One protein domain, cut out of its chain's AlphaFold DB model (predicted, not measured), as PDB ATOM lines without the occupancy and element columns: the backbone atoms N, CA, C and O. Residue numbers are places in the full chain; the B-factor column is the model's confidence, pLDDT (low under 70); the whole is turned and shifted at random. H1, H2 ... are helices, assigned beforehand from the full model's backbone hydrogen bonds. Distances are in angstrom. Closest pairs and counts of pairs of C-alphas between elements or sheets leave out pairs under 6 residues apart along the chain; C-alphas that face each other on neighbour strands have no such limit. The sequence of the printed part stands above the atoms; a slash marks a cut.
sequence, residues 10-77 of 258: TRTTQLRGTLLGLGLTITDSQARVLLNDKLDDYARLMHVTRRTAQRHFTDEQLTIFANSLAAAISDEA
ATOM      1  N   THR A  10     -26.359  39.454 -37.510       93.25
ATOM      2  CA  THR A  10     -26.862  38.441 -38.446       93.25
ATOM      3  C   THR A  10     -26.751  37.037 -37.848       93.25
ATOM      4  O   THR A  10     -27.738  36.302 -37.813       93.25
ATOM      5  N   ARG A  11     -25.578  36.668 -37.319       94.25
ATOM      6  CA  ARG A  11     -25.355  35.335 -36.739       94.25
ATOM      7  C   ARG A  11     -26.149  35.093 -35.464       94.25
ATOM      8  O   ARG A  11     -26.639  33.987 -35.274       94.25
ATOM      9  N   THR A  12     -26.333  36.120 -34.636       95.19
ATOM     10  CA  THR A  12     -27.193  36.064 -33.444       95.19
ATOM     11  C   THR A  12     -28.628  35.723 -33.838       95.19
ATOM     12  O   THR A  12     -29.221  34.798 -33.288       95.19
ATOM     13  N   THR A  13     -29.154  36.407 -34.855       95.44
ATOM     14  CA  THR A  13     -30.514  36.176 -35.359       95.44
ATOM     15  C   THR A  13     -30.669  34.762 -35.920       95.44
ATOM     16  O   THR A  13     -31.643  34.075 -35.617       95.44
ATOM     17  N   GLN A  14     -29.691  34.297 -36.700       95.69
ATOM     18  CA  GLN A  14     -29.714  32.951 -37.269       95.69
ATOM     19  C   GLN A  14     -29.603  31.866 -36.195       95.69
ATOM     20  O   GLN A  14     -30.392  30.929 -36.227       95.69
ATOM     21  N   LEU A  15     -28.702  32.011 -35.213       95.75
ATOM     22  CA  LEU A  15     -28.576  31.059 -34.106       95.75
ATOM     23  C   LEU A  15     -29.902  30.912 -33.358       95.75
ATOM     24  O   LEU A  15     -30.346  29.796 -33.101       95.75
ATOM     25  N   ARG A  16     -30.554  32.037 -33.049       95.94
ATOM     26  CA  ARG A  16     -31.870  32.045 -32.401       95.94
ATOM     27  C   ARG A  16     -32.923  31.338 -33.240       95.94
ATOM     28  O   ARG A  16     -33.684  30.551 -32.694       95.94
ATOM     29  N   GLY A  17     -32.951  31.590 -34.549       95.00
ATOM     30  CA  GLY A  17     -33.860  30.909 -35.470       95.00
ATOM     31  C   GLY A  17     -33.636  29.395 -35.507       95.00
ATOM     32  O   GLY A  17     -34.594  28.633 -35.403       95.00
ATOM     33  N   THR A  18     -32.379  28.951 -35.592       94.75
ATOM     34  CA  THR A  18     -32.031  27.523 -35.595       94.75
ATOM     35  C   THR A  18     -32.400  26.854 -34.274       94.75
ATOM     36  O   THR A  18     -33.029  25.801 -34.283       94.75
ATOM     37  N   LEU A  19     -32.070  27.476 -33.138       92.62
ATOM     38  CA  LEU A  19     -32.414  26.956 -31.812       92.62
ATOM     39  C   LEU A  19     -33.930  26.916 -31.590       92.62
ATOM     40  O   LEU A  19     -34.433  25.921 -31.077       92.62
ATOM     41  N   LEU A  20     -34.671  27.922 -32.062       90.88
ATOM     42  CA  LEU A  20     -36.133  27.914 -32.017       90.88
ATOM     43  C   LEU A  20     -36.719  26.748 -32.823       90.88
ATOM     44  O   LEU A  20     -37.652  26.099 -32.360       90.88
ATOM     45  N   GLY A  21     -36.141  26.439 -33.990       87.56
ATOM     46  CA  GLY A  21     -36.501  25.256 -34.779       87.56
ATOM     47  C   GLY A  21     -36.256  23.927 -34.052       87.56
ATOM     48  O   GLY A  21     -36.918  22.939 -34.354       87.56
ATOM     49  N   LEU A  22     -35.357  23.917 -33.062       86.12
ATOM     50  CA  LEU A  22     -35.078  22.789 -32.166       86.12
ATOM     51  C   LEU A  22     -35.893  22.847 -30.856       86.12
ATOM     52  O   LEU A  22     -35.658  22.049 -29.954       86.12
ATOM     53  N   GLY A  23     -36.841  23.785 -30.730       83.12
ATOM     54  CA  GLY A  23     -37.672  23.963 -29.533       83.12
ATOM     55  C   GLY A  23     -37.010  24.753 -28.398       83.12
ATOM     56  O   GLY A  23     -37.522  24.763 -27.281       83.12
ATOM     57  N   LEU A  24     -35.884  25.424 -28.660       85.56
ATOM     58  CA  LEU A  24     -35.107  26.166 -27.667       85.56
ATOM     59  C   LEU A  24     -35.270  27.674 -27.844       85.56
ATOM     60  O   LEU A  24     -35.069  28.222 -28.927       85.56
ATOM     61  N   THR A  25     -35.569  28.374 -26.755       85.94
ATOM     62  CA  THR A  25     -35.691  29.836 -26.749       85.94
ATOM     63  C   THR A  25     -34.528  30.470 -26.009       85.94
ATOM     64  O   THR A  25     -34.278  30.130 -24.855       85.94
ATOM     65  N   ILE A  26     -33.862  31.432 -26.647       87.06
ATOM     66  CA  ILE A  26     -32.805  32.242 -26.030       87.06
ATOM     67  C   ILE A  26     -32.958  33.720 -26.411       87.06
ATOM     68  O   ILE A  26     -33.510  34.058 -27.471       87.06
ATOM     69  N   THR A  27     -32.448  34.605 -25.557       86.81
ATOM     70  CA  THR A  27     -32.393  36.048 -25.822       86.81
ATOM     71  C   THR A  27     -31.267  36.398 -26.801       86.81
ATOM     72  O   THR A  27     -30.341  35.615 -27.029       86.81
ATOM     73  N   ASP A  28     -31.314  37.605 -27.377       88.00
ATOM     74  CA  ASP A  28     -30.231  38.114 -28.234       88.00
ATOM     75  C   ASP A  28     -28.901  38.237 -27.482       88.00
ATOM     76  O   ASP A  28     -27.847  37.915 -28.032       88.00
ATOM     77  N   SER A  29     -28.933  38.662 -26.216       84.88
ATOM     78  CA  SER A  29     -27.729  38.763 -25.388       84.88
ATOM     79  C   SER A  29     -27.105  37.390 -25.132       84.88
ATOM     80  O   SER A  29     -25.901  37.232 -25.325       84.88
ATOM     81  N   GLN A  30     -27.914  36.383 -24.793       86.69
ATOM     82  CA  GLN A  30     -27.455  35.006 -24.585       86.69
ATOM     83  C   GLN A  30     -26.860  34.410 -25.866       86.69
ATOM     84  O   GLN A  30     -25.753  33.876 -25.848       86.69
ATOM     85  N   ALA A  31     -27.552  34.558 -26.998       92.62
ATOM     86  CA  ALA A  31     -27.065  34.100 -28.299       92.62
ATOM     87  C   ALA A  31     -25.719  34.738 -28.667       92.62
ATOM     88  O   ALA A  31     -24.819  34.066 -29.174       92.62
ATOM     89  N   ARG A  32     -25.564  36.033 -28.382       93.88
ATOM     90  CA  ARG A  32     -24.332  36.774 -28.647       93.88
ATOM     91  C   ARG A  32     -23.166  36.293 -27.787       93.88
ATOM     92  O   ARG A  32     -22.064  36.169 -28.315       93.88
ATOM     93  N   VAL A  33     -23.403  36.010 -26.505       91.12
ATOM     94  CA  VAL A  33     -22.395  35.420 -25.608       91.12
ATOM     95  C   VAL A  33     -21.962  34.052 -26.132       91.12
ATOM     96  O   VAL A  33     -20.781  33.866 -26.401       91.12
ATOM     97  N   LEU A  34     -22.912  33.154 -26.423       92.56
ATOM     98  CA  LEU A  34     -22.617  31.813 -26.950       92.56
ATOM     99  C   LEU A  34     -21.789  31.852 -28.243       92.56
ATOM    100  O   LEU A  34     -20.847  31.077 -28.409       92.56
ATOM    101  N   LEU A  35     -22.120  32.761 -29.165       94.50
ATOM    102  CA  LEU A  35     -21.353  32.944 -30.399       94.50
ATOM    103  C   LEU A  35     -19.957  33.503 -30.133       94.50
ATOM    104  O   LEU A  35     -19.000  33.078 -30.779       94.50
ATOM    105  N   ASN A  36     -19.831  34.465 -29.219       93.69
ATOM    106  CA  ASN A  36     -18.539  35.050 -28.890       93.69
ATOM    107  C   ASN A  36     -17.607  34.012 -28.261       93.69
ATOM    108  O   ASN A  36     -16.479  33.890 -28.736       93.69
ATOM    109  N   ASP A  37     -18.105  33.244 -27.293       92.88
ATOM    110  CA  ASP A  37     -17.362  32.178 -26.623       92.88
ATOM    111  C   ASP A  37     -16.918  31.120 -27.635       92.88
ATOM    112  O   ASP A  37     -15.734  30.795 -27.726       92.88
ATOM    113  N   LYS A  38     -17.837  30.663 -28.498       93.50
ATOM    114  CA  LYS A  38     -17.523  29.669 -29.532       93.50
ATOM    115  C   LYS A  38     -16.438  30.146 -30.499       93.50
ATOM    116  O   LYS A  38     -15.603  29.350 -30.934       93.50
ATOM    117  N   LEU A  39     -16.451  31.429 -30.857       93.88
ATOM    118  CA  LEU A  39     -15.425  32.023 -31.711       93.88
ATOM    119  C   LEU A  39     -14.077  32.143 -31.006       93.88
ATOM    120  O   LEU A  39     -13.056  31.894 -31.647       93.88
ATOM    121  N   ASP A  40     -14.060  32.534 -29.731       93.25
ATOM    122  CA  ASP A  40     -12.826  32.613 -28.948       93.25
ATOM    123  C   ASP A  40     -12.217  31.229 -28.741       93.25
ATOM    124  O   ASP A  40     -11.013  31.057 -28.923       93.25
ATOM    125  N   ASP A  41     -13.040  30.219 -28.468       92.12
ATOM    126  CA  ASP A  41     -12.605  28.828 -28.377       92.12
ATOM    127  C   ASP A  41     -12.009  28.332 -29.689       92.12
ATOM    128  O   ASP A  41     -10.909  27.781 -29.698       92.12
ATOM    129  N   TYR A  42     -12.685  28.575 -30.814       92.81
ATOM    130  CA  TYR A  42     -12.162  28.192 -32.124       92.81
ATOM    131  C   TYR A  42     -10.853  28.921 -32.452       92.81
ATOM    132  O   TYR A  42      -9.900  28.303 -32.924       92.81
ATOM    133  N   ALA A  43     -10.783  30.230 -32.196       94.50
ATOM    134  CA  ALA A  43      -9.587  31.033 -32.437       94.50
ATOM    135  C   ALA A  43      -8.394  30.533 -31.611       94.50
ATOM    136  O   ALA A  43      -7.296  30.386 -32.151       94.50
ATOM    137  N   ARG A  44      -8.627  30.218 -30.329       95.31
ATOM    138  CA  ARG A  44      -7.628  29.632 -29.429       95.31
ATOM    139  C   ARG A  44      -7.174  28.257 -29.909       95.31
ATOM    140  O   ARG A  44      -5.975  28.051 -30.060       95.31
ATOM    141  N   LEU A  45      -8.113  27.352 -30.185       94.38
ATOM    142  CA  LEU A  45      -7.826  25.966 -30.564       94.38
ATOM    143  C   LEU A  45      -7.077  25.866 -31.897       94.38
ATOM    144  O   LEU A  45      -6.166  25.059 -32.042       94.38
ATOM    145  N   MET A  46      -7.455  26.697 -32.868       95.50
ATOM    146  CA  MET A  46      -6.867  26.679 -34.209       95.50
ATOM    147  C   MET A  46      -5.670  27.627 -34.353       95.50
ATOM    148  O   MET A  46      -5.092  27.704 -35.436       95.50
ATOM    149  N   HIS A  47      -5.307  28.367 -33.299       95.56
ATOM    150  CA  HIS A  47      -4.271  29.405 -33.317       95.56
ATOM    151  C   HIS A  47      -4.458  30.443 -34.441       95.56
ATOM    152  O   HIS A  47      -3.508  30.854 -35.108       95.56
ATOM    153  N   VAL A  48      -5.700  30.885 -34.658       96.94
ATOM    154  CA  VAL A  48      -6.047  31.876 -35.689       96.94
ATOM    155  C   VAL A  48      -6.622  33.149 -35.083       96.94
ATOM    156  O   VAL A  48      -7.084  33.184 -33.948       96.94
ATOM    157  N   THR A  49      -6.643  34.227 -35.869       95.44
ATOM    158  CA  THR A  49      -7.300  35.468 -35.439       95.44
ATOM    159  C   THR A  49      -8.817  35.289 -35.337       95.44
ATOM    160  O   THR A  49      -9.416  34.520 -36.094       95.44
ATOM    161  N   ARG A  50      -9.476  36.090 -34.491       92.19
ATOM    162  CA  ARG A  50     -10.946  36.124 -34.389       92.19
ATOM    163  C   ARG A  50     -11.630  36.402 -35.733       92.19
ATOM    164  O   ARG A  50     -12.648  35.798 -36.051       92.19
ATOM    165  N   ARG A  51     -11.049  37.274 -36.562       92.38
ATOM    166  CA  ARG A  51     -11.554  37.565 -37.915       92.38
ATOM    167  C   ARG A  51     -11.480  36.335 -38.826       92.38
ATOM    168  O   ARG A  51     -12.370  36.120 -39.643       92.38
ATOM    169  N   THR A  52     -10.432  35.527 -38.682       92.38
ATOM    170  CA  THR A  52     -10.298  34.247 -39.388       92.38
ATOM    171  C   THR A  52     -11.332  33.242 -38.879       92.38
ATOM    172  O   THR A  52     -12.031  32.647 -39.692       92.38
ATOM    173  N   ALA A  53     -11.522  33.123 -37.560       91.88
ATOM    174  CA  ALA A  53     -12.565  32.278 -36.967       91.88
ATOM    175  C   ALA A  53     -13.970  32.630 -37.495       91.88
ATOM    176  O   ALA A  53     -14.696  31.752 -37.952       91.88
ATOM    177  N   GLN A  54     -14.316  33.923 -37.550       93.62
ATOM    178  CA  GLN A  54     -15.586  34.403 -38.116       93.62
ATOM    179  C   GLN A  54     -15.788  33.988 -39.578       93.62
ATOM    180  O   GLN A  54     -16.903  33.658 -39.973       93.62
ATOM    181  N   ARG A  55     -14.720  33.995 -40.387       91.31
ATOM    182  CA  ARG A  55     -14.775  33.553 -41.791       91.31
ATOM    183  C   ARG A  55     -15.021  32.052 -41.933       91.31
ATOM    184  O   ARG A  55     -15.660  31.654 -42.899       91.31
ATOM    185  N   HIS A  56     -14.534  31.241 -40.996       87.12
ATOM    186  CA  HIS A  56     -14.750  29.791 -40.993       87.12
ATOM    187  C   HIS A  56     -16.081  29.371 -40.361       87.12
ATOM    188  O   HIS A  56     -16.510  28.234 -40.542       87.12
ATOM    189  N   PHE A  57     -16.762  30.277 -39.661       91.31
ATOM    190  CA  PHE A  57     -18.064  30.016 -39.057       91.31
ATOM    191  C   PHE A  57     -19.193  30.184 -40.095       91.31
ATOM    192  O   PHE A  57     -19.858  31.226 -40.200       91.31
ATOM    193  N   THR A  58     -19.341  29.156 -40.931       92.31
ATOM    194  CA  THR A  58     -20.357  29.044 -41.988       92.31
ATOM    195  C   THR A  58     -21.745  28.721 -41.424       92.31
ATOM    196  O   THR A  58     -21.904  28.439 -40.238       92.31
ATOM    197  N   ASP A  59     -22.766  28.741 -42.281       93.69
ATOM    198  CA  ASP A  59     -24.149  28.384 -41.923       93.69
ATOM    199  C   ASP A  59     -24.256  26.913 -41.476       93.69
ATOM    200  O   ASP A  59     -24.997  26.575 -40.551       93.69
ATOM    201  N   GLU A  60     -23.450  26.041 -42.086       93.62
ATOM    202  CA  GLU A  60     -23.305  24.643 -41.680       93.62
ATOM    203  C   GLU A  60     -22.694  24.534 -40.276       93.62
ATOM    204  O   GLU A  60     -23.244  23.848 -39.417       93.62
ATOM    205  N   GLN A  61     -21.611  25.270 -40.001       92.06
ATOM    206  CA  GLN A  61     -20.988  25.290 -38.673       92.06
ATOM    207  C   GLN A  61     -21.919  25.868 -37.604       92.06
ATOM    208  O   GLN A  61     -21.945  25.371 -36.479       92.06
ATOM    209  N   LEU A  62     -22.731  26.868 -37.955       94.06
ATOM    210  CA  LEU A  62     -23.775  27.388 -37.079       94.06
ATOM    211  C   LEU A  62     -24.816  26.309 -36.747       94.06
ATOM    212  O   LEU A  62     -25.213  26.179 -35.592       94.06
ATOM    213  N   THR A  63     -25.228  25.518 -37.738       94.19
ATOM    214  CA  THR A  63     -26.196  24.428 -37.546       94.19
ATOM    215  C   THR A  63     -25.614  23.312 -36.679       94.19
ATOM    216  O   THR A  63     -26.266  22.863 -35.738       94.19
ATOM    217  N   ILE A  64     -24.366  22.903 -36.931       93.75
ATOM    218  CA  ILE A  64     -23.639  21.937 -36.093       93.75
ATOM    219  C   ILE A  64     -23.539  22.457 -34.657       93.75
ATOM    220  O   ILE A  64     -23.795  21.715 -33.711       93.75
ATOM    221  N   PHE A  65     -23.215  23.739 -34.484       94.25
ATOM    222  CA  PHE A  65     -23.136  24.353 -33.167       94.25
ATOM    223  C   PHE A  65     -24.495  24.350 -32.455       94.25
ATOM    224  O   PHE A  65     -24.573  23.887 -31.320       94.25
ATOM    225  N   ALA A  66     -25.571  24.770 -33.119       93.75
ATOM    226  CA  ALA A  66     -26.917  24.750 -32.549       93.75
ATOM    227  C   ALA A  66     -27.363  23.330 -32.157       93.75
ATOM    228  O   ALA A  66     -27.868  23.130 -31.054       93.75
ATOM    229  N   ASN A  67     -27.103  22.333 -33.009       91.06
ATOM    230  CA  ASN A  67     -27.371  20.929 -32.696       91.06
ATOM    231  C   ASN A  67     -26.538  20.436 -31.509       91.06
ATOM    232  O   ASN A  67     -27.057  19.706 -30.672       91.06
ATOM    233  N   SER A  68     -25.273  20.853 -31.396       91.75
ATOM    234  CA  SER A  68     -24.435  20.502 -30.245       91.75
ATOM    235  C   SER A  68     -24.964  21.103 -28.940       91.75
ATOM    236  O   SER A  68     -24.960  20.424 -27.918       91.75
ATOM    237  N   LEU A  69     -25.490  22.334 -28.983       90.75
ATOM    238  CA  LEU A  69     -26.136  22.967 -27.832       90.75
ATOM    239  C   LEU A  69     -27.410  22.214 -27.447       90.75
ATOM    240  O   LEU A  69     -27.607  21.918 -26.275       90.75
ATOM    241  N   ALA A  70     -28.248  21.868 -28.426       87.19
ATOM    242  CA  ALA A  70     -29.475  21.121 -28.177       87.19
ATOM    243  C   ALA A  70     -29.198  19.718 -27.627       87.19
ATOM    244  O   ALA A  70     -29.845  19.300 -26.671       87.19
ATOM    245  N   ALA A  71     -28.202  19.022 -28.175       85.56
ATOM    246  CA  ALA A  71     -27.773  17.719 -27.684       85.56
ATOM    247  C   ALA A  71     -27.267  17.799 -26.237       85.56
ATOM    248  O   ALA A  71     -27.635  16.957 -25.423       85.56
ATOM    249  N   ALA A  72     -26.492  18.837 -25.896       84.12
ATOM    250  CA  ALA A  72     -25.930  19.014 -24.558       84.12
ATOM    251  C   ALA A  72     -26.990  19.143 -23.451       84.12
ATOM    252  O   ALA A  72     -26.716  18.789 -22.309       84.12
ATOM    253  N   ILE A  73     -28.193  19.622 -23.782       83.50
ATOM    254  CA  ILE A  73     -29.300  19.782 -22.828       83.50
ATOM    255  C   ILE A  73     -30.494  18.876 -23.144       83.50
ATOM    256  O   ILE A  73     -31.554  19.033 -22.545       83.50
ATOM    257  N   SER A  74     -30.369  17.938 -24.085       85.00
ATOM    258  CA  SER A  74     -31.507  17.130 -24.544       85.00
ATOM    259  C   SER A  74     -32.116  16.308 -23.406       85.00
ATOM    260  O   SER A  74     -33.338  16.232 -23.286       85.00
ATOM    261  N   ASP A  75     -31.265  15.796 -22.518       85.50
ATOM    262  CA  ASP A  75     -31.647  15.049 -21.318       85.50
ATOM    263  C   ASP A  75     -32.444  15.879 -20.293       85.50
ATOM    264  O   ASP A  75     -33.181  15.330 -19.473       85.50
ATOM    265  N   GLU A  76     -32.346  17.208 -20.350       86.88
ATOM    266  CA  GLU A  76     -33.169  18.119 -19.549       86.88
ATOM    267  C   GLU A  76     -34.575  18.316 -20.132       86.88
ATOM    268  O   GLU A  76     -35.420  18.978 -19.518       86.88
ATOM    269  N   ALA A  77     -34.830  17.771 -21.324       84.50
ATOM    270  CA  ALA A  77     -36.069  17.896 -22.076       84.50
ATOM    271  C   ALA A  77     -36.609  19.342 -22.102       84.50
ATOM    272  O   ALA A  77     -37.727  19.575 -21.644       84.50
TER     273      ALA A  77
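AT A GLANCE: This is residues 10 to 77 of the 258 residues of an uncharacterized protein of Rhodococcus sp. NJ-530 (UniProt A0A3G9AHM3). A long helix, H2, runs along one side of a small cluster of four helices; H1 crosses its first part and H3 stands across its last part. H4 packs on H1 and comes near H2 without touching it, with the chain reaching H4 from H3 by two residues. The printed part has 68 residues with four named helices, in the order H1, H2, H3, H4, and no named strand; the class is all helix, and the packing of the helices that touch is mostly crossed, with no shallow tilt among the three touching pairs. The whole is compact, with a radius of gyration of the C-alphas of 12.1 A, and its C-alphas span 36 by 24 by 20 A.

HOW THE PARTS SIT: H1, residues 10 to 21, touches H2, residues 28 to 45, with residues 11 to 16 alone, against residues 28 to 35 alone of H2. Their closest C-alphas are those of Thr 12 and Ala 31, 5.5 A apart, and their lines stand at 72 degrees, only just about perpendicular. Residues 39 to 43 alone of H2 touch H3, residues 50 to 56. The closest C-alphas here are those of Ala 43 and Ala 53, 5.6 A apart, and the lines are about perpendicular, at 87 degrees. H4, residues 59 to 72, touches H1, which meets it with residues 15 to 19 alone. The closest C-alphas of this pair are those of Leu 19 and Ala 66, 6.0 A apart, and the two helices run the same way at a steep tilt of 47 degrees. H2 and H4 are near each other, with 6 pairs of C-alphas within 10 A and no pair within 8 A. H3 is apart from H1 and also from H4. In H1, H2, H3 and H4 every O i to N i+4 pair is within hydrogen-bond range.

IN THESE COORDINATES: H1 begins at Thr 10, with its C-alpha at (-26.862, 38.441, -38.446), and measures 16.7 A from first to last C-alpha. H2 is the longest helix, 18 residues and 25.6 A, from Asp 28 to Leu 45, whose C-alpha is at (-7.826, 25.966, -30.564). H3 has 7 residues, Arg 50 to His 56. H4 measures 19.8 A over 14 residues and ends at C-alpha 72, at (-25.930, 19.014, -24.558).

THE WHOLE: The two C-alphas farthest apart are those of Thr 49 and Ala 77, 36.3 A. The printed part, residues 10 to 77, has no cut. The links from H2 to H3 and from H3 to H4 are tight, and the link of 6 residues from H1 to H2 is short. The mean pLDDT of the printed part is 91.4, and no printed residue is under 70.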